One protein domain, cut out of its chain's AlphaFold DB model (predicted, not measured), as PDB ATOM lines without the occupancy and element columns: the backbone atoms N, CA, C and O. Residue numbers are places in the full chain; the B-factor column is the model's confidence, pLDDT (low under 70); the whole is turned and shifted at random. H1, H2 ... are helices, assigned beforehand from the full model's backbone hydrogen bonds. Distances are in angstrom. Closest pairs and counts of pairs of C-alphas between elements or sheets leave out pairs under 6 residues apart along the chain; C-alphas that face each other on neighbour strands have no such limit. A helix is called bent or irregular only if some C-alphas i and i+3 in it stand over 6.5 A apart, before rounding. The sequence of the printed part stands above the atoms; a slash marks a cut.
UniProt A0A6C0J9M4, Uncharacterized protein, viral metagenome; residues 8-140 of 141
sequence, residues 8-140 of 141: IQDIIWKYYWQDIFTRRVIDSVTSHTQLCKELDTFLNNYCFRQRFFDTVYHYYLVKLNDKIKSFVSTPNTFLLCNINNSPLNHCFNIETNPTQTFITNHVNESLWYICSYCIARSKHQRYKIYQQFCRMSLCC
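This is residues 8 to 140 of the 141 residues of an uncharacterized protein of viral metagenome (UniProt A0A6C0J9M4). What shape does this domain take? One long bent helix, H1, runs along one side of a head of six shorter helices, and its first arm, H1a, reaches away beyond the head. In the head H6 is the middle: H2 crosses it, H7 folds back along it as a hairpin, H4 and H5 pack on it, and H3 packs on H4 and H1b. What is it made of, and how large is it? The printed part has 133 residues with seven named helices, H1 to H7 in chain order, and no named strand: all helix. It is only just loose, close to compact, with a radius of gyration of the C-alphas of 17.4 A, and spans 62 by 32 by 26 A.

How does the first helix stand? H1, residues 8 to 47, was assigned as one helix by its hydrogen bonds but is bent: C-alphas 16 and 19 are 6.6 A apart, and H1a, residues 8 to 16, and H1b, residues 19 to 47, stand at a steep tilt of 55 degrees. H1a touches no helix. H1b, with residues 28 to 32 alone, touches H3, residues 77 to 83, about perpendicular at 78 degrees, the closest C-alphas being Val 29 and Leu 80, 7.2 A apart. Which helix is the hub? H6, residues 109 to 121, touches H2, residues 55 to 72, about perpendicular at 83 degrees, through residues 110 to 114 of H6 and 61 to 69 of H2 alone; their closest C-alphas are Asn 65 and Ile 114, 4.8 A apart. H6 and H7, residues 126 to 139, form a helical hairpin at a shallow tilt of 17 degrees, closest at C-alphas 119 and 126, 4.9 A apart. H6 also touches H4, residues 87 to 91, at C-alphas 120 and 87, 5.1 A apart, and H5, residues 98 to 104, at C-alphas 112 and 103, 6.4 A apart. What do the backbones show? Every O i to N i+4 pair is within hydrogen-bond range in H1a, H3 and H7, against 23 of 25 in H1b, 12 of 14 in H2, 7 of 9 in H6, 0 of 1 in H4 and 1 of 3 in H5. For O i to N i+3, H4 has 2 of 2 and H5 3 of 4.

Where are the anchors? H1a begins at C-alpha 8, (-24.004, -10.103, 2.614), and H7 ends at C-alpha 139, (-8.116, -48.428, -45.477). How long are the longer helices? From first to last C-alpha H1b measures 39.9 A, H2 25.4 A, H7 20.4 A and H6 19.4 A.

How far does it reach? The two C-alphas farthest apart, those of Ile 8 and Cys 139, are 63.5 A apart; residues 14 to 20, in H1, stand free. Is it continuous and confident? The printed part has no cut and no long link; pLDDT is under 70 at residues 49 to 53 and 139 to 140.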
ATOM      1  N   ILE A   8     -23.113  -9.749   3.721       86.56
ATOM      2  CA  ILE A   8     -24.004 -10.103   2.614       86.56
ATOM      3  C   ILE A   8     -23.211 -10.760   1.484       86.56
ATOM      4  O   ILE A   8     -23.685 -11.729   0.889       86.56
ATOM      5  N   GLN A   9     -21.993 -10.284   1.214       85.81
ATOM      6  CA  GLN A   9     -21.098 -10.919   0.244       85.81
ATOM      7  C   GLN A   9     -20.733 -12.348   0.669       85.81
ATOM      8  O   GLN A   9     -20.793 -13.253  -0.161       85.81
ATOM      9  N   ASP A  10     -20.448 -12.575   1.952       87.12
ATOM     10  CA  ASP A  10     -20.133 -13.896   2.502       87.12
ATOM     11  C   ASP A  10     -21.320 -14.860   2.423       87.12
ATOM     12  O   ASP A  10     -21.152 -16.034   2.087       87.12
ATOM     13  N   ILE A  11     -22.540 -14.376   2.677       84.81
ATOM     14  CA  ILE A  11     -23.762 -15.174   2.511       84.81
ATOM     15  C   ILE A  11     -23.946 -15.559   1.040       84.81
ATOM     16  O   ILE A  11     -24.179 -16.729   0.733       84.81
ATOM     17  N   ILE A  12     -23.803 -14.599   0.124       84.25
ATOM     18  CA  ILE A  12     -23.895 -14.843  -1.321       84.25
ATOM     19  C   ILE A  12     -22.821 -15.846  -1.761       84.25
ATOM     20  O   ILE A  12     -23.111 -16.791  -2.497       84.25
ATOM     21  N   TRP A  13     -21.588 -15.696  -1.278       83.81
ATOM     22  CA  TRP A  13     -20.509 -16.625  -1.574       83.81
ATOM     23  C   TRP A  13     -20.826 -18.034  -1.070       83.81
ATOM     24  O   TRP A  13     -20.813 -18.983  -1.850       83.81
ATOM     25  N   LYS A  14     -21.179 -18.176   0.207       84.69
ATOM     26  CA  LYS A  14     -21.373 -19.469   0.871       84.69
ATOM     27  C   LYS A  14     -22.600 -20.236   0.376       84.69
ATOM     28  O   LYS A  14     -22.533 -21.449   0.217       84.69
ATOM     29  N   TYR A  15     -23.719 -19.554   0.142       79.88
ATOM     30  CA  TYR A  15     -24.992 -20.219  -0.163       79.88
ATOM     31  C   TYR A  15     -25.344 -20.253  -1.646       79.88
ATOM     32  O   TYR A  15     -26.171 -21.070  -2.046       79.88
ATOM     33  N   TYR A  16     -24.734 -19.393  -2.463       76.94
ATOM     34  CA  TYR A  16     -25.028 -19.332  -3.891       76.94
ATOM     35  C   TYR A  16     -23.822 -19.747  -4.731       76.94
ATOM     36  O   TYR A  16     -23.910 -20.674  -5.534       76.94
ATOM     37  N   TRP A  17     -22.669 -19.106  -4.529       83.00
ATOM     38  CA  TRP A  17     -21.522 -19.329  -5.409       83.00
ATOM     39  C   TRP A  17     -20.684 -20.546  -5.062       83.00
ATOM     40  O   TRP A  17     -20.140 -21.150  -5.978       83.00
ATOM     41  N   GLN A  18     -20.581 -20.940  -3.794       85.00
ATOM     42  CA  GLN A  18     -19.691 -22.020  -3.376       85.00
ATOM     43  C   GLN A  18     -20.019 -23.332  -4.095       85.00
ATOM     44  O   GLN A  18     -19.118 -23.958  -4.652       85.00
ATOM     45  N   ASP A  19     -21.294 -23.725  -4.131       78.75
ATOM     46  CA  ASP A  19     -21.741 -24.951  -4.803       78.75
ATOM     47  C   ASP A  19     -21.599 -24.848  -6.327       78.75
ATOM     48  O   ASP A  19     -21.060 -25.748  -6.969       78.75
ATOM     49  N   ILE A  20     -21.997 -23.712  -6.914       79.19
ATOM     50  CA  ILE A  20     -21.855 -23.452  -8.355       79.19
ATOM     51  C   ILE A  20     -20.381 -23.533  -8.768       79.19
ATOM     52  O   ILE A  20     -20.037 -24.168  -9.765       79.19
ATOM     53  N   PHE A  21     -19.496 -22.916  -7.993       76.44
ATOM     54  CA  PHE A  21     -18.071 -22.887  -8.269       76.44
ATOM     55  C   PHE A  21     -17.456 -24.280  -8.119       76.44
ATOM     56  O   PHE A  21     -16.800 -24.765  -9.038       76.44
ATOM     57  N   THR A  22     -17.716 -24.962  -7.002       74.88
ATOM     58  CA  THR A  22     -17.132 -26.287  -6.753       74.88
ATOM     59  C   THR A  22     -17.669 -27.365  -7.690       74.88
ATOM     60  O   THR A  22     -16.871 -28.085  -8.273       74.88
ATOM     61  N   ARG A  23     -18.982 -27.464  -7.902       73.69
ATOM     62  CA  ARG A  23     -19.568 -28.566  -8.689       73.69
ATOM     63  C   ARG A  23     -19.673 -28.305 -10.184       73.69
ATOM     64  O   ARG A  23     -19.815 -29.240 -10.957       73.69
ATOM     65  N   ARG A  24     -19.688 -27.045 -10.633       71.81
ATOM     66  CA  ARG A  24     -19.840 -26.740 -12.071       71.81
ATOM     67  C   ARG A  24     -18.565 -26.203 -12.691       71.81
ATOM     68  O   ARG A  24     -18.235 -26.586 -13.811       71.81
ATOM     69  N   VAL A  25     -17.842 -25.331 -11.988       73.31
ATOM     70  CA  VAL A  25     -16.625 -24.710 -12.531       73.31
ATOM     71  C   VAL A  25     -15.419 -25.628 -12.354       73.31
ATOM     72  O   VAL A  25     -14.768 -25.951 -13.346       73.31
ATOM     73  N   ILE A  26     -15.139 -26.096 -11.131       78.19
ATOM     74  CA  ILE A  26     -13.970 -26.956 -10.868       78.19
ATOM     75  C   ILE A  26     -14.074 -28.278 -11.634       78.19
ATOM     76  O   ILE A  26     -13.097 -28.685 -12.265       78.19
ATOM     77  N   ASP A  27     -15.245 -28.914 -11.651       78.75
ATOM     78  CA  ASP A  27     -15.452 -30.168 -12.387       78.75
ATOM     79  C   ASP A  27     -15.219 -29.990 -13.895       78.75
ATOM     80  O   ASP A  27     -14.528 -30.795 -14.524       78.75
ATOM     81  N   SER A  28     -15.698 -28.885 -14.475       73.25
ATOM     82  CA  SER A  28     -15.482 -28.577 -15.891       73.25
ATOM     83  C   SER A  28     -13.999 -28.334 -16.210       73.25
ATOM     84  O   SER A  28     -13.457 -28.926 -17.147       73.25
ATOM     85  N   VAL A  29     -13.291 -27.565 -15.377       78.69
ATOM     86  CA  VAL A  29     -11.839 -27.332 -15.514       78.69
ATOM     87  C   VAL A  29     -11.040 -28.635 -15.372       78.69
ATOM     88  O   VAL A  29     -10.105 -28.897 -16.139       78.69
ATOM     89  N   THR A  30     -11.424 -29.478 -14.415       82.44
ATOM     90  CA  THR A  30     -10.769 -30.765 -14.158       82.44
ATOM     91  C   THR A  30     -10.978 -31.718 -15.331       82.44
ATOM     92  O   THR A  30     -10.008 -32.306 -15.815       82.44
ATOM     93  N   SER A  31     -12.204 -31.798 -15.861       81.38
ATOM     94  CA  SER A  31     -12.537 -32.635 -17.020       81.38
ATOM     95  C   SER A  31     -11.748 -32.245 -18.278       81.38
ATOM     96  O   SER A  31     -11.186 -33.117 -18.942       81.38
ATOM     97  N   HIS A  32     -11.602 -30.942 -18.555       85.25
ATOM     98  CA  HIS A  32     -10.777 -30.431 -19.655       85.25
ATOM     99  C   HIS A  32      -9.320 -30.893 -19.528       85.25
ATOM    100  O   HIS A  32      -8.732 -31.448 -20.462       85.25
ATOM    101  N   THR A  33      -8.745 -30.686 -18.342       84.75
ATOM    102  CA  THR A  33      -7.345 -31.010 -18.049       84.75
ATOM    103  C   THR A  33      -7.095 -32.512 -18.150       84.75
ATOM    104  O   THR A  33      -6.068 -32.944 -18.678       84.75
ATOM    105  N   GLN A  34      -8.038 -33.318 -17.665       88.06
ATOM    106  CA  GLN A  34      -7.957 -34.770 -17.701       88.06
ATOM    107  C   GLN A  34      -8.019 -35.302 -19.134       88.06
ATOM    108  O   GLN A  34      -7.184 -36.131 -19.494       88.06
ATOM    109  N   LEU A  35      -8.928 -34.783 -19.965       90.75
ATOM    110  CA  LEU A  35      -9.023 -35.180 -21.369       90.75
ATOM    111  C   LEU A  35      -7.741 -34.835 -22.136       90.75
ATOM    112  O   LEU A  35      -7.205 -35.690 -22.839       90.75
ATOM    113  N   CYS A  36      -7.201 -33.624 -21.955       89.38
ATOM    114  CA  CYS A  36      -5.934 -33.234 -22.584       89.38
ATOM    115  C   CYS A  36      -4.795 -34.176 -22.176       89.38
ATOM    116  O   CYS A  36      -4.055 -34.653 -23.031       89.38
ATOM    117  N   LYS A  37      -4.674 -34.495 -20.879       91.06
ATOM    118  CA  LYS A  37      -3.659 -35.433 -20.374       91.06
ATOM    119  C   LYS A  37      -3.830 -36.839 -20.942       91.06
ATOM    120  O   LYS A  37      -2.830 -37.471 -21.282       91.06
ATOM    121  N   GLU A  38      -5.063 -37.332 -21.044       92.62
ATOM    122  CA  GLU A  38      -5.363 -38.651 -21.607       92.62
ATOM    123  C   GLU A  38      -4.926 -38.728 -23.076       92.62
ATOM    124  O   GLU A  38      -4.140 -39.607 -23.443       92.62
ATOM    125  N   LEU A  39      -5.372 -37.764 -23.890       93.06
ATOM    126  CA  LEU A  39      -5.000 -37.650 -25.302       93.06
ATOM    127  C   LEU A  39      -3.486 -37.562 -25.459       93.06
ATOM    128  O   LEU A  39      -2.880 -38.278 -26.257       93.06
ATOM    129  N   ASP A  40      -2.859 -36.709 -24.654       91.44
ATOM    130  CA  ASP A  40      -1.437 -36.454 -24.744       91.44
ATOM    131  C   ASP A  40      -0.600 -37.681 -24.410       91.44
ATOM    132  O   ASP A  40       0.375 -37.963 -25.115       91.44
ATOM    133  N   THR A  41      -1.009 -38.416 -23.377       91.19
ATOM    134  CA  THR A  41      -0.375 -39.659 -22.937       91.19
ATOM    135  C   THR A  41      -0.493 -40.731 -24.009       91.19
ATOM    136  O   THR A  41       0.514 -41.337 -24.380       91.19
ATOM    137  N   PHE A  42      -1.695 -40.937 -24.555       89.38
ATOM    138  CA  PHE A  42      -1.917 -41.925 -25.608       89.38
ATOM    139  C   PHE A  42      -1.070 -41.616 -26.849       89.38
ATOM    140  O   PHE A  42      -0.279 -42.447 -27.299       89.38
ATOM    141  N   LEU A  43      -1.164 -40.390 -27.366       87.81
ATOM    142  CA  LEU A  43      -0.461 -39.986 -28.582       87.81
ATOM    143  C   LEU A  43       1.064 -40.032 -28.415       87.81
ATOM    144  O   LEU A  43       1.769 -40.476 -29.321       87.81
ATOM    145  N   ASN A  44       1.586 -39.617 -27.256       87.19
ATOM    146  CA  ASN A  44       3.024 -39.657 -26.989       87.19
ATOM    147  C   ASN A  44       3.551 -41.086 -26.882       87.19
ATOM    148  O   ASN A  44       4.658 -41.354 -27.342       87.19
ATOM    149  N   ASN A  45       2.785 -41.998 -26.287       83.94
ATOM    150  CA  ASN A  45       3.233 -43.371 -26.089       83.94
ATOM    151  C   ASN A  45       3.132 -44.202 -27.370       83.94
ATOM    152  O   ASN A  45       4.042 -44.982 -27.647       83.94
ATOM    153  N   TYR A  46       2.077 -44.004 -28.163       75.38
ATOM    154  CA  TYR A  46       1.733 -44.929 -29.246       75.38
ATOM    155  C   TYR A  46       1.823 -44.323 -30.650       75.38
ATOM    156  O   TYR A  46       2.169 -45.038 -31.587       75.38
ATOM    157  N   CYS A  47       1.580 -43.019 -30.821       73.44
ATOM    158  CA  CYS A  47       1.485 -42.405 -32.154       73.44
ATOM    159  C   CYS A  47       2.734 -41.612 -32.571       73.44
ATOM    160  O   CYS A  47       3.071 -41.583 -33.753       73.44
ATOM    161  N   PHE A  48       3.437 -40.968 -31.631       74.56
ATOM    162  CA  PHE A  48       4.551 -40.058 -31.949       74.56
ATOM    163  C   PHE A  48       5.957 -40.624 -31.694       74.56
ATOM    164  O   PHE A  48       6.932 -40.000 -32.104       74.56
ATOM    165  N   ARG A  49       6.095 -41.792 -31.049       68.88
ATOM    166  CA  ARG A  49       7.410 -42.343 -30.661       68.88
ATOM    167  C   ARG A  49       8.076 -43.259 -31.685       68.88
ATOM    168  O   ARG A  49       9.288 -43.175 -31.840       68.88
ATOM    169  N   GLN A  50       7.342 -44.159 -32.337       56.91
ATOM    170  CA  GLN A  50       7.978 -45.221 -33.140       56.91
ATOM    171  C   GLN A  50       7.253 -45.558 -34.443       56.91
ATOM    172  O   GLN A  50       7.899 -45.965 -35.406       56.91
ATOM    173  N   ARG A  51       5.932 -45.366 -34.515       59.97
ATOM    174  CA  ARG A  51       5.127 -45.614 -35.715       59.97
ATOM    175  C   ARG A  51       4.047 -44.549 -35.801       59.97
ATOM    176  O   ARG A  51       3.199 -44.455 -34.921       59.97
ATOM    177  N   PHE A  52       4.111 -43.726 -36.843       64.06
ATOM    178  CA  PHE A  52       3.040 -42.780 -37.142       64.06
ATOM    179  C   PHE A  52       1.768 -43.576 -37.435       64.06
ATOM    180  O   PHE A  52       1.722 -44.224 -38.474       64.06
ATOM    181  N   PHE A  53       0.797 -43.518 -36.518       67.06
ATOM    182  CA  PHE A  53      -0.563 -44.053 -36.648       67.06
ATOM    183  C   PHE A  53      -0.644 -45.412 -37.368       67.06
ATOM    184  O   PHE A  53      -1.024 -45.500 -38.531       67.06
ATOM    185  N   ASP A  54      -0.267 -46.477 -36.658       71.19
ATOM    186  CA  ASP A  54      -0.508 -47.852 -37.113       71.19
ATOM    187  C   ASP A  54      -2.026 -48.128 -37.164       71.19
ATOM    188  O   ASP A  54      -2.770 -47.666 -36.289       71.19
ATOM    189  N   THR A  55      -2.497 -48.889 -38.156       71.81
ATOM    190  CA  THR A  55      -3.924 -49.239 -38.300       71.81
ATOM    191  C   THR A  55      -4.432 -50.030 -37.099       71.81
ATOM    192  O   THR A  55      -5.604 -49.922 -36.745       71.81
ATOM    193  N   VAL A  56      -3.535 -50.728 -36.394       78.56
ATOM    194  CA  VAL A  56      -3.814 -51.403 -35.116       78.56
ATOM    195  C   VAL A  56      -4.413 -50.446 -34.074       78.56
ATOM    196  O   VAL A  56      -5.209 -50.861 -33.232       78.56
ATOM    197  N   TYR A  57      -4.090 -49.151 -34.137       83.31
ATOM    198  CA  TYR A  57      -4.613 -48.152 -33.206       83.31
ATOM    199  C   TYR A  57      -5.906 -47.478 -33.671       83.31
ATOM    200  O   TYR A  57      -6.442 -46.655 -32.931       83.31
ATOM    201  N   HIS A  58      -6.433 -47.824 -34.851       86.81
ATOM    202  CA  HIS A  58      -7.625 -47.189 -35.419       86.81
ATOM    203  C   HIS A  58      -8.812 -47.214 -34.447       86.81
ATOM    204  O   HIS A  58      -9.391 -46.169 -34.166       86.81
ATOM    205  N   TYR A  59      -9.092 -48.371 -33.838       89.06
ATOM    206  CA  TYR A  59     -10.147 -48.514 -32.828       89.06
ATOM    207  C   TYR A  59     -10.018 -47.495 -31.681       89.06
ATOM    208  O   TYR A  59     -10.993 -46.864 -31.272       89.06
ATOM    209  N   TYR A  60      -8.800 -47.296 -31.170       90.06
ATOM    210  CA  TYR A  60      -8.553 -46.354 -30.079       90.06
ATOM    211  C   TYR A  60      -8.695 -44.903 -30.533       90.06
ATOM    212  O   TYR A  60      -9.199 -44.080 -29.773       90.06
ATOM    213  N   LEU A  61      -8.292 -44.584 -31.764       91.50
ATOM    214  CA  LEU A  61      -8.453 -43.242 -32.323       91.50
ATOM    215  C   LEU A  61      -9.924 -42.880 -32.502       91.50
ATOM    216  O   LEU A  61     -10.294 -41.767 -32.144       91.50
ATOM    217  N   VAL A  62     -10.758 -43.815 -32.967       93.00
ATOM    218  CA  VAL A  62     -12.216 -43.625 -33.043       93.00
ATOM    219  C   VAL A  62     -12.792 -43.388 -31.646       93.00
ATOM    220  O   VAL A  62     -13.480 -42.401 -31.409       93.00
ATOM    221  N   LYS A  63     -12.410 -44.208 -30.660       93.81
ATOM    222  CA  LYS A  63     -12.860 -44.020 -29.272       93.81
ATOM    223  C   LYS A  63     -12.452 -42.658 -28.692       93.81
ATOM    224  O   LYS A  63     -13.216 -42.043 -27.950       93.81
ATOM    225  N   LEU A  64     -11.241 -42.186 -28.990       94.06
ATOM    226  CA  LEU A  64     -10.778 -40.860 -28.573       94.06
ATOM    227  C   LEU A  64     -11.496 -39.739 -29.332       94.06
ATOM    228  O   LEU A  64     -11.803 -38.711 -28.734       94.06
ATOM    229  N   ASN A  65     -11.795 -39.938 -30.616       95.06
ATOM    230  CA  ASN A  65     -12.588 -39.016 -31.416       95.06
ATOM    231  C   ASN A  65     -13.964 -38.787 -30.785       95.06
ATOM    232  O   ASN A  65     -14.341 -37.639 -30.567       95.06
ATOM    233  N   ASP A  66     -14.657 -39.858 -30.399       94.94
ATOM    234  CA  ASP A  66     -15.980 -39.773 -29.773       94.94
ATOM    235  C   ASP A  66     -15.936 -39.045 -28.424       94.94
ATOM    236  O   ASP A  66     -16.809 -38.232 -28.116       94.94
ATOM    237  N   LYS A  67     -14.875 -39.266 -27.635       94.00
ATOM    238  CA  LYS A  67     -14.643 -38.505 -26.399       94.00
ATOM    239  C   LYS A  67     -14.475 -37.012 -26.669       94.00
ATOM    240  O   LYS A  67     -15.065 -36.201 -25.958       94.00
ATOM    241  N   ILE A  68     -13.689 -36.642 -27.685       94.50
ATOM    242  CA  ILE A  68     -13.511 -35.233 -28.058       94.50
ATOM    243  C   ILE A  68     -14.840 -34.657 -28.549       94.50
ATOM    244  O   ILE A  68     -15.219 -33.590 -28.075       94.50
ATOM    245  N   LYS A  69     -15.569 -35.372 -29.417       93.62
ATOM    246  CA  LYS A  69     -16.891 -34.974 -29.925       93.62
ATOM    247  C   LYS A  69     -17.846 -34.668 -28.768       93.62
ATOM    248  O   LYS A  69     -18.380 -33.567 -28.690       93.62
ATOM    249  N   SER A  70     -17.965 -35.578 -27.800       91.75
ATOM    250  CA  SER A  70     -18.787 -35.367 -26.600       91.75
ATOM    251  C   SER A  70     -18.344 -34.152 -25.776       91.75
ATOM    252  O   SER A  70     -19.187 -33.418 -25.256       91.75
ATOM    253  N   PHE A  71     -17.036 -33.927 -25.637       90.69
ATOM    254  CA  PHE A  71     -16.505 -32.803 -24.867       90.69
ATOM    255  C   PHE A  71     -16.790 -31.453 -25.541       90.69
ATOM    256  O   PHE A  71     -17.226 -30.508 -24.878       90.69
ATOM    257  N   VAL A  72     -16.587 -31.349 -26.858       89.25
ATOM    258  CA  VAL A  72     -16.820 -30.096 -27.598       89.25
ATOM    259  C   VAL A  72     -18.304 -29.773 -27.766       89.25
ATOM    260  O   VAL A  72     -18.657 -28.608 -27.922       89.25
ATOM    261  N   SER A  73     -19.184 -30.774 -27.671       87.44
ATOM    262  CA  SER A  73     -20.637 -30.572 -27.599       87.44
ATOM    263  C   SER A  73     -21.118 -30.069 -26.232       87.44
ATOM    264  O   SER A  73     -22.275 -29.675 -26.100       87.44
ATOM    265  N   THR A  74     -20.266 -30.081 -25.202       84.50
ATOM    266  CA  THR A  74     -20.654 -29.630 -23.861       84.50
ATOM    267  C   THR A  74     -20.698 -28.096 -23.803       84.50
ATOM    268  O   THR A  74     -19.738 -27.441 -24.217       84.50
ATOM    269  N   PRO A  75     -21.767 -27.480 -23.261       73.81
ATOM    270  CA  PRO A  75     -21.859 -26.028 -23.147       73.81
ATOM    271  C   PRO A  75     -20.684 -25.428 -22.364       73.81
ATOM    272  O   PRO A  75     -20.224 -25.995 -21.375       73.81
ATOM    273  N   ASN A  76     -20.234 -24.239 -22.770       74.75
ATOM    274  CA  ASN A  76     -19.193 -23.442 -22.103       74.75
ATOM    275  C   ASN A  76     -17.761 -24.019 -22.113       74.75
ATOM    276  O   ASN A  76     -16.839 -23.322 -21.685       74.75
ATOM    277  N   THR A  77     -17.518 -25.221 -22.650       80.19
ATOM    278  CA  THR A  77     -16.149 -25.770 -22.760       80.19
ATOM    279  C   THR A  77     -15.290 -25.003 -23.764       80.19
ATOM    280  O   THR A  77     -14.074 -24.926 -23.595       80.19
ATOM    281  N   PHE A  78     -15.908 -24.361 -24.760       81.00
ATOM    282  CA  PHE A  78     -15.221 -23.480 -25.708       81.00
ATOM    283  C   PHE A  78     -14.454 -22.354 -25.004       81.00
ATOM    284  O   PHE A  78     -13.276 -22.141 -25.282       81.00
ATOM    285  N   LEU A  79     -15.093 -21.671 -24.045       77.88
ATOM    286  CA  LEU A  79     -14.469 -20.574 -23.297       77.88
ATOM    287  C   LEU A  79     -13.240 -21.061 -22.521       77.88
ATOM    288  O   LEU A  79     -12.191 -20.420 -22.565       77.88
ATOM    289  N   LEU A  80     -13.344 -22.228 -21.878       78.94
ATOM    290  CA  LEU A  80     -12.229 -22.853 -21.162       78.94
ATOM    291  C   LEU A  80     -11.066 -23.205 -22.097       78.94
ATOM    292  O   LEU A  80      -9.910 -22.938 -21.773       78.94
ATOM    293  N   CYS A  81     -11.355 -23.783 -23.264       77.31
ATOM    294  CA  CYS A  81     -10.334 -24.139 -24.248       77.31
ATOM    295  C   CYS A  81      -9.633 -22.907 -24.831       77.31
ATOM    296  O   CYS A  81      -8.418 -22.945 -25.038       77.31
ATOM    297  N   ASN A  82     -10.387 -21.832 -25.075       78.56
ATOM    298  CA  ASN A  82      -9.873 -20.593 -25.645       78.56
ATOM    299  C   ASN A  82      -8.943 -19.862 -24.663       78.56
ATOM    300  O   ASN A  82      -7.847 -19.462 -25.038       78.56
ATOM    301  N   ILE A  83      -9.325 -19.772 -23.382       77.62
ATOM    302  CA  ILE A  83      -8.492 -19.152 -22.335       77.62
ATOM    303  C   ILE A  83      -7.173 -19.916 -22.148       77.62
ATOM    304  O   ILE A  83      -6.119 -19.308 -21.981       77.62
ATOM    305  N   ASN A  84      -7.219 -21.249 -22.202       75.81
ATOM    306  CA  ASN A  84      -6.050 -22.093 -21.956       75.81
ATOM    307  C   ASN A  84      -5.174 -22.335 -23.199       75.81
ATOM    308  O   ASN A  84      -4.195 -23.075 -23.102       75.81
ATOM    309  N   ASN A  85      -5.510 -21.764 -24.367       78.00
ATOM    310  CA  ASN A  85      -4.839 -22.039 -25.648       78.00
ATOM    311  C   ASN A  85      -4.668 -23.547 -25.935       78.00
ATOM    312  O   ASN A  85      -3.659 -23.989 -26.490       78.00
ATOM    313  N   SER A  86      -5.646 -24.357 -25.523       85.75
ATOM    314  CA  SER A  86      -5.573 -25.812 -25.661       85.75
ATOM    315  C   SER A  86      -5.752 -26.232 -27.127       85.75
ATOM    316  O   SER A  86      -6.586 -25.643 -27.821       85.75
ATOM    317  N   PRO A  87      -5.075 -27.298 -27.607       87.81
ATOM    318  CA  PRO A  87      -5.332 -27.850 -28.939       87.81
ATOM    319  C   PRO A  87      -6.801 -28.255 -29.158       87.81
ATOM    320  O   PRO A  87      -7.274 -28.236 -30.293       87.81
ATOM    321  N   LEU A  88      -7.551 -28.542 -28.081       89.75
ATOM    322  CA  LEU A  88      -8.998 -28.791 -28.139       89.75
ATOM    323  C   LEU A  88      -9.793 -27.603 -28.696       89.75
ATOM    324  O   LEU A  88     -10.871 -27.820 -29.239       89.75
ATOM    325  N   ASN A  89      -9.280 -26.370 -28.623       88.25
ATOM    326  CA  ASN A  89      -9.945 -25.196 -29.199       88.25
ATOM    327  C   ASN A  89     -10.174 -25.353 -30.716       88.25
ATOM    328  O   ASN A  89     -11.182 -24.910 -31.259       88.25
ATOM    329  N   HIS A  90      -9.281 -26.071 -31.401       87.44
ATOM    330  CA  HIS A  90      -9.414 -26.359 -32.830       87.44
ATOM    331  C   HIS A  90     -10.415 -27.478 -33.135       87.44
ATOM    332  O   HIS A  90     -10.737 -27.710 -34.295       87.44
ATOM    333  N   CYS A  91     -10.933 -28.168 -32.122       89.94
ATOM    334  CA  CYS A  91     -11.917 -29.232 -32.300       89.94
ATOM    335  C   CYS A  91     -13.365 -28.712 -32.281       89.94
ATOM    336  O   CYS A  91     -14.296 -29.489 -32.473       89.94
ATOM    337  N   PHE A  92     -13.577 -27.416 -32.038       87.50
ATOM    338  CA  PHE A  92     -14.905 -26.809 -32.088       87.50
ATOM    339  C   PHE A  92     -15.282 -26.435 -33.521       87.50
ATOM    340  O   PHE A  92     -14.440 -25.987 -34.301       87.50
ATOM    341  N   ASN A  93     -16.570 -26.577 -33.841       83.75
ATOM    342  CA  ASN A  93     -17.153 -26.192 -35.128       83.75
ATOM    343  C   ASN A  93     -16.492 -26.861 -36.347       83.75
ATOM    344  O   ASN A  93     -16.503 -26.274 -37.420       83.75
ATOM    345  N   ILE A  94     -15.918 -28.064 -36.217       86.75
ATOM    346  CA  ILE A  94     -15.251 -28.750 -37.345       86.75
ATOM    347  C   ILE A  94     -16.176 -28.860 -38.561       86.75
ATOM    348  O   ILE A  94     -15.764 -28.583 -39.681       86.75
ATOM    349  N   GLU A  95     -17.439 -29.211 -38.321       81.31
ATOM    350  CA  GLU A  95     -18.444 -29.447 -39.362       81.31
ATOM    351  C   GLU A  95     -18.863 -28.164 -40.093       81.31
ATOM    352  O   GLU A  95     -19.271 -28.207 -41.250       81.31
ATOM    353  N   THR A  96     -18.771 -27.013 -39.426       80.81
ATOM    354  CA  THR A  96     -19.296 -25.735 -39.928       80.81
ATOM    355  C   THR A  96     -18.205 -24.724 -40.264       80.81
ATOM    356  O   THR A  96     -18.476 -23.710 -40.904       80.81
ATOM    357  N   ASN A  97     -16.962 -24.972 -39.849       79.44
ATOM    358  CA  ASN A  97     -15.857 -24.050 -40.041       79.44
ATOM    359  C   ASN A  97     -15.216 -24.254 -41.426       79.44
ATOM    360  O   ASN A  97     -14.558 -25.273 -41.653       79.44
ATOM    361  N   PRO A  98     -15.291 -23.261 -42.334       73.38
ATOM    362  CA  PRO A  98     -14.747 -23.384 -43.685       73.38
ATOM    363  C   PRO A  98     -13.234 -23.626 -43.695       73.38
ATOM    364  O   PRO A  98     -12.716 -24.264 -44.609       73.38
ATOM    365  N   THR A  99     -12.512 -23.183 -42.661       72.25
ATOM    366  CA  THR A  99     -11.065 -23.422 -42.546       72.25
ATOM    367  C   THR A  99     -10.716 -24.877 -42.252       72.25
ATOM    368  O   THR A  99      -9.569 -25.250 -42.459       72.25
ATOM    369  N   GLN A 100     -11.673 -25.707 -41.820       81.44
ATOM    370  CA  GLN A 100     -11.474 -27.133 -41.531       81.44
ATOM    371  C   GLN A 100     -12.019 -28.061 -42.619       81.44
ATOM    372  O   GLN A 100     -11.932 -29.281 -42.488       81.44
ATOM    373  N   THR A 101     -12.492 -27.493 -43.731       82.56
ATOM    374  CA  THR A 101     -13.010 -28.245 -44.888       82.56
ATOM    375  C   THR A 101     -12.022 -29.277 -45.427       82.56
ATOM    376  O   THR A 101     -12.415 -30.337 -45.902       82.56
ATOM    377  N   PHE A 102     -10.718 -29.018 -45.306       83.56
ATOM    378  CA  PHE A 102      -9.692 -29.982 -45.698       83.56
ATOM    379  C   PHE A 102      -9.753 -31.285 -44.880       83.56
ATOM    380  O   PHE A 102      -9.443 -32.346 -45.411       83.56
ATOM    381  N   ILE A 103     -10.171 -31.235 -43.609       89.00
ATOM    382  CA  ILE A 103     -10.382 -32.435 -42.787       89.00
ATOM    383  C   ILE A 103     -11.674 -33.119 -43.229       89.00
ATOM    384  O   ILE A 103     -11.645 -34.303 -43.557       89.00
ATOM    385  N   THR A 104     -12.782 -32.375 -43.292       88.69
ATOM    386  CA  THR A 104     -14.111 -32.946 -43.567       88.69
ATOM    387  C   THR A 104     -14.222 -33.581 -44.952       88.69
ATOM    388  O   THR A 104     -14.992 -34.516 -45.134       88.69
ATOM    389  N   ASN A 105     -13.429 -33.118 -45.922       89.56
ATOM    390  CA  ASN A 105     -13.460 -33.628 -47.294       89.56
ATOM    391  C   ASN A 105     -12.600 -34.884 -47.518       89.56
ATOM    392  O   ASN A 105     -12.791 -35.580 -48.513       89.56
ATOM    393  N   HIS A 106     -11.618 -35.156 -46.653       90.62
ATOM    394  CA  HIS A 106     -10.572 -36.154 -46.932       90.62
ATOM    395  C   HIS A 106     -10.299 -37.138 -45.797       90.62
ATOM    396  O   HIS A 106      -9.597 -38.131 -46.001       90.62
ATOM    397  N   VAL A 107     -10.802 -36.863 -44.600       92.38
ATOM    398  CA  VAL A 107     -10.691 -37.739 -43.436       92.38
ATOM    399  C   VAL A 107     -12.077 -38.303 -43.140       92.38
ATOM    400  O   VAL A 107     -13.074 -37.605 -43.287       92.38
ATOM    401  N   ASN A 108     -12.156 -39.568 -42.736       92.25
ATOM    402  CA  ASN A 108     -13.401 -40.196 -42.307       92.25
ATOM    403  C   ASN A 108     -13.958 -39.465 -41.071       92.25
ATOM    404  O   ASN A 108     -13.192 -39.109 -40.172       92.25
ATOM    405  N   GLU A 109     -15.278 -39.266 -41.010       92.81
ATOM    406  CA  GLU A 109     -15.959 -38.559 -39.912       92.81
ATOM    407  C   GLU A 109     -15.597 -39.109 -38.527       92.81
ATOM    408  O   GLU A 109     -15.372 -38.347 -37.582       92.81
ATOM    409  N   SER A 110     -15.425 -40.429 -38.425       93.75
ATOM    410  CA  SER A 110     -15.013 -41.118 -37.193       93.75
ATOM    411  C   SER A 110     -13.638 -40.691 -36.656       93.75
ATOM    412  O   SER A 110     -13.255 -41.098 -35.560       93.75
ATOM    413  N   LEU A 111     -12.887 -39.870 -37.400       93.56
ATOM    414  CA  LEU A 111     -11.546 -39.405 -37.050       93.56
ATOM    415  C   LEU A 111     -11.381 -37.874 -37.099       93.56
ATOM    416  O   LEU A 111     -10.279 -37.386 -36.842       93.56
ATOM    417  N   TRP A 112     -12.418 -37.097 -37.425       94.81
ATOM    418  CA  TRP A 112     -12.303 -35.643 -37.627       94.81
ATOM    419  C   TRP A 112     -11.720 -34.889 -36.429       94.81
ATOM    420  O   TRP A 112     -10.763 -34.121 -36.570       94.81
ATOM    421  N   TYR A 113     -12.263 -35.129 -35.240       95.06
ATOM    422  CA  TYR A 113     -11.896 -34.410 -34.024       95.06
ATOM    423  C   TYR A 113     -10.504 -34.795 -33.534       95.06
ATOM    424  O   TYR A 113      -9.697 -33.919 -33.215       95.06
ATOM    425  N   ILE A 114     -10.177 -36.091 -33.530       94.50
ATOM    426  CA  ILE A 114      -8.833 -36.537 -33.141       94.50
ATOM    427  C   ILE A 114      -7.775 -36.087 -34.158       94.50
ATOM    428  O   ILE A 114      -6.671 -35.713 -33.758       94.50
ATOM    429  N   CYS A 115      -8.115 -36.040 -35.451       93.44
ATOM    430  CA  CYS A 115      -7.250 -35.492 -36.494       93.44
ATOM    431  C   CYS A 115      -6.963 -34.005 -36.244       93.44
ATOM    432  O   CYS A 115      -5.794 -33.613 -36.175       93.44
ATOM    433  N   SER A 116      -8.007 -33.199 -36.018       93.62
ATOM    434  CA  SER A 116      -7.868 -31.771 -35.705       93.62
ATOM    435  C   SER A 116      -7.009 -31.546 -34.456       93.62
ATOM    436  O   SER A 116      -6.043 -30.779 -34.498       93.62
ATOM    437  N   TYR A 117      -7.262 -32.301 -33.380       93.75
ATOM    438  CA  TYR A 117      -6.459 -32.243 -32.156       93.75
ATOM    439  C   TYR A 117      -4.978 -32.546 -32.419       93.75
ATOM    440  O   TYR A 117      -4.097 -31.802 -31.985       93.75
ATOM    441  N   CYS A 118      -4.684 -33.620 -33.160       91.88
ATOM    442  CA  CYS A 118      -3.313 -34.008 -33.480       91.88
ATOM    443  C   CYS A 118      -2.603 -32.942 -34.323       91.88
ATOM    444  O   CYS A 118      -1.451 -32.612 -34.045       91.88
ATOM    445  N   ILE A 119      -3.278 -32.365 -35.322       91.12
ATOM    446  CA  ILE A 119      -2.727 -31.287 -36.155       91.12
ATOM    447  C   ILE A 119      -2.445 -30.040 -35.313       91.12
ATOM    448  O   ILE A 119      -1.365 -29.459 -35.423       91.12
ATOM    449  N   ALA A 120      -3.385 -29.635 -34.458       90.12
ATOM    450  CA  ALA A 120      -3.227 -28.470 -33.596       90.12
ATOM    451  C   ALA A 120      -2.061 -28.644 -32.614       90.12
ATOM    452  O   ALA A 120      -1.225 -27.748 -32.460       90.12
ATOM    453  N   ARG A 121      -1.967 -29.826 -31.996       89.44
ATOM    454  CA  ARG A 121      -0.907 -30.176 -31.049       89.44
ATOM    455  C   ARG A 121       0.464 -30.251 -31.715       89.44
ATOM    456  O   ARG A 121       1.477 -29.869 -31.124       89.44
ATOM    457  N   SER A 122       0.528 -30.758 -32.939       82.56
ATOM    458  CA  SER A 122       1.792 -30.944 -33.635       82.56
ATOM    459  C   SER A 122       2.260 -29.654 -34.294       82.56
ATOM    460  O   SER A 122       1.591 -29.073 -35.142       82.56
ATOM    461  N   LYS A 123       3.464 -29.204 -33.934       76.75
ATOM    462  CA  LYS A 123       4.046 -27.976 -34.490       76.75
ATOM    463  C   LYS A 123       4.510 -28.174 -35.937       76.75
ATOM    464  O   LYS A 123       3.978 -27.555 -36.848       76.75
ATOM    465  N   HIS A 124       5.459 -29.083 -36.162       82.44
ATOM    466  CA  HIS A 124       6.147 -29.215 -37.459       82.44
ATOM    467  C   HIS A 124       5.657 -30.381 -38.327       82.44
ATOM    468  O   HIS A 124       5.993 -30.467 -39.501       82.44
ATOM    469  N   GLN A 125       4.861 -31.294 -37.768       84.56
ATOM    470  CA  GLN A 125       4.472 -32.545 -38.437       84.56
ATOM    471  C   GLN A 125       3.019 -32.544 -38.930       84.56
ATOM    472  O   GLN A 125       2.497 -33.593 -39.295       84.56
ATOM    473  N   ARG A 126       2.371 -31.371 -38.971       88.06
ATOM    474  CA  ARG A 126       0.949 -31.199 -39.318       88.06
ATOM    475  C   ARG A 126       0.570 -31.896 -40.619       88.06
ATOM    476  O   ARG A 126      -0.358 -32.694 -40.640       88.06
ATOM    477  N   TYR A 127       1.346 -31.649 -41.673       88.69
ATOM    478  CA  TYR A 127       1.119 -32.248 -42.987       88.69
ATOM    479  C   TYR A 127       1.232 -33.776 -42.961       88.69
ATOM    480  O   TYR A 127       0.366 -34.477 -43.478       88.69
ATOM    481  N   LYS A 128       2.271 -34.304 -42.301       87.62
ATOM    482  CA  LYS A 128       2.491 -35.751 -42.179       87.62
ATOM    483  C   LYS A 128       1.356 -36.428 -41.411       87.62
ATOM    484  O   LYS A 128       0.933 -37.512 -41.788       87.62
ATOM    485  N   ILE A 129       0.867 -35.797 -40.346       89.44
ATOM    486  CA  ILE A 129      -0.258 -36.300 -39.549       89.44
ATOM    487  C   ILE A 129      -1.529 -36.327 -40.385       89.44
ATOM    488  O   ILE A 129      -2.162 -37.373 -40.479       89.44
ATOM    489  N   TYR A 130      -1.849 -35.212 -41.041       91.12
ATOM    490  CA  TYR A 130      -3.002 -35.117 -41.929       91.12
ATOM    491  C   TYR A 130      -2.991 -36.220 -42.996       91.12
ATOM    492  O   TYR A 130      -3.954 -36.972 -43.113       91.12
ATOM    493  N   GLN A 131      -1.869 -36.401 -43.703       90.75
ATOM    494  CA  GLN A 131      -1.747 -37.454 -44.714       90.75
ATOM    495  C   GLN A 131      -1.964 -38.864 -44.154       90.75
ATOM    496  O   GLN A 131      -2.516 -39.712 -44.852       90.75
ATOM    497  N   GLN A 132      -1.537 -39.138 -42.919       88.44
ATOM    498  CA  GLN A 132      -1.779 -40.443 -42.307       88.44
ATOM    499  C   GLN A 132      -3.254 -40.650 -41.979       88.44
ATOM    500  O   GLN A 132      -3.784 -41.716 -42.272       88.44
ATOM    501  N   PHE A 133      -3.946 -39.628 -41.473       91.19
ATOM    502  CA  PHE A 133      -5.394 -39.702 -41.279       91.19
ATOM    503  C   PHE A 133      -6.148 -39.908 -42.600       91.19
ATOM    504  O   PHE A 133      -7.053 -40.741 -42.647       91.19
ATOM    505  N   CYS A 134      -5.739 -39.250 -43.692       91.38
ATOM    506  CA  CYS A 134      -6.279 -39.533 -45.028       91.38
ATOM    507  C   CYS A 134      -6.069 -41.001 -45.424       91.38
ATOM    508  O   CYS A 134      -7.005 -41.664 -45.858       91.38
ATOM    509  N   ARG A 135      -4.857 -41.541 -45.235       89.06
ATOM    510  CA  ARG A 135      -4.549 -42.946 -45.558       89.06
ATOM    511  C   ARG A 135      -5.380 -43.926 -44.736       89.06
ATOM    512  O   ARG A 135      -5.959 -44.842 -45.304       89.06
ATOM    513  N   MET A 136      -5.486 -43.710 -43.427       86.88
ATOM    514  CA  MET A 136      -6.320 -44.542 -42.554       86.88
ATOM    515  C   MET A 136      -7.789 -44.515 -42.976       86.88
ATOM    516  O   MET A 136      -8.459 -45.536 -42.910       86.88
ATOM    517  N   SER A 137      -8.270 -43.367 -43.455       87.50
ATOM    518  CA  SER A 137      -9.648 -43.208 -43.928       87.50
ATOM    519  C   SER A 137      -9.938 -44.003 -45.204       87.50
ATOM    520  O   SER A 137     -11.081 -44.386 -45.425       87.50
ATOM    521  N   LEU A 138      -8.914 -44.280 -46.018       81.69
ATOM    522  CA  LEU A 138      -9.022 -45.102 -47.228       81.69
ATOM    523  C   LEU A 138      -8.946 -46.609 -46.938       81.69
ATOM    524  O   LEU A 138      -9.449 -47.401 -47.726       81.69
ATOM    525  N   CYS A 139      -8.310 -47.016 -45.834       66.50
ATOM    526  CA  CYS A 139      -8.116 -48.428 -45.477       66.50
ATOM    527  C   CYS A 139      -9.269 -49.043 -44.666       66.50
ATOM    528  O   CYS A 139      -9.228 -50.239 -44.391       66.50
ATOM    529  N   CYS A 140     -10.258 -48.250 -44.248       56.34
ATOM    530  CA  CYS A 140     -11.378 -48.687 -43.405       56.34
ATOM    531  C   CYS A 140     -12.705 -48.823 -44.181       56.34
ATOM    532  O   CYS A 140     -13.769 -48.618 -43.595       56.34
TER     533      CYS A 140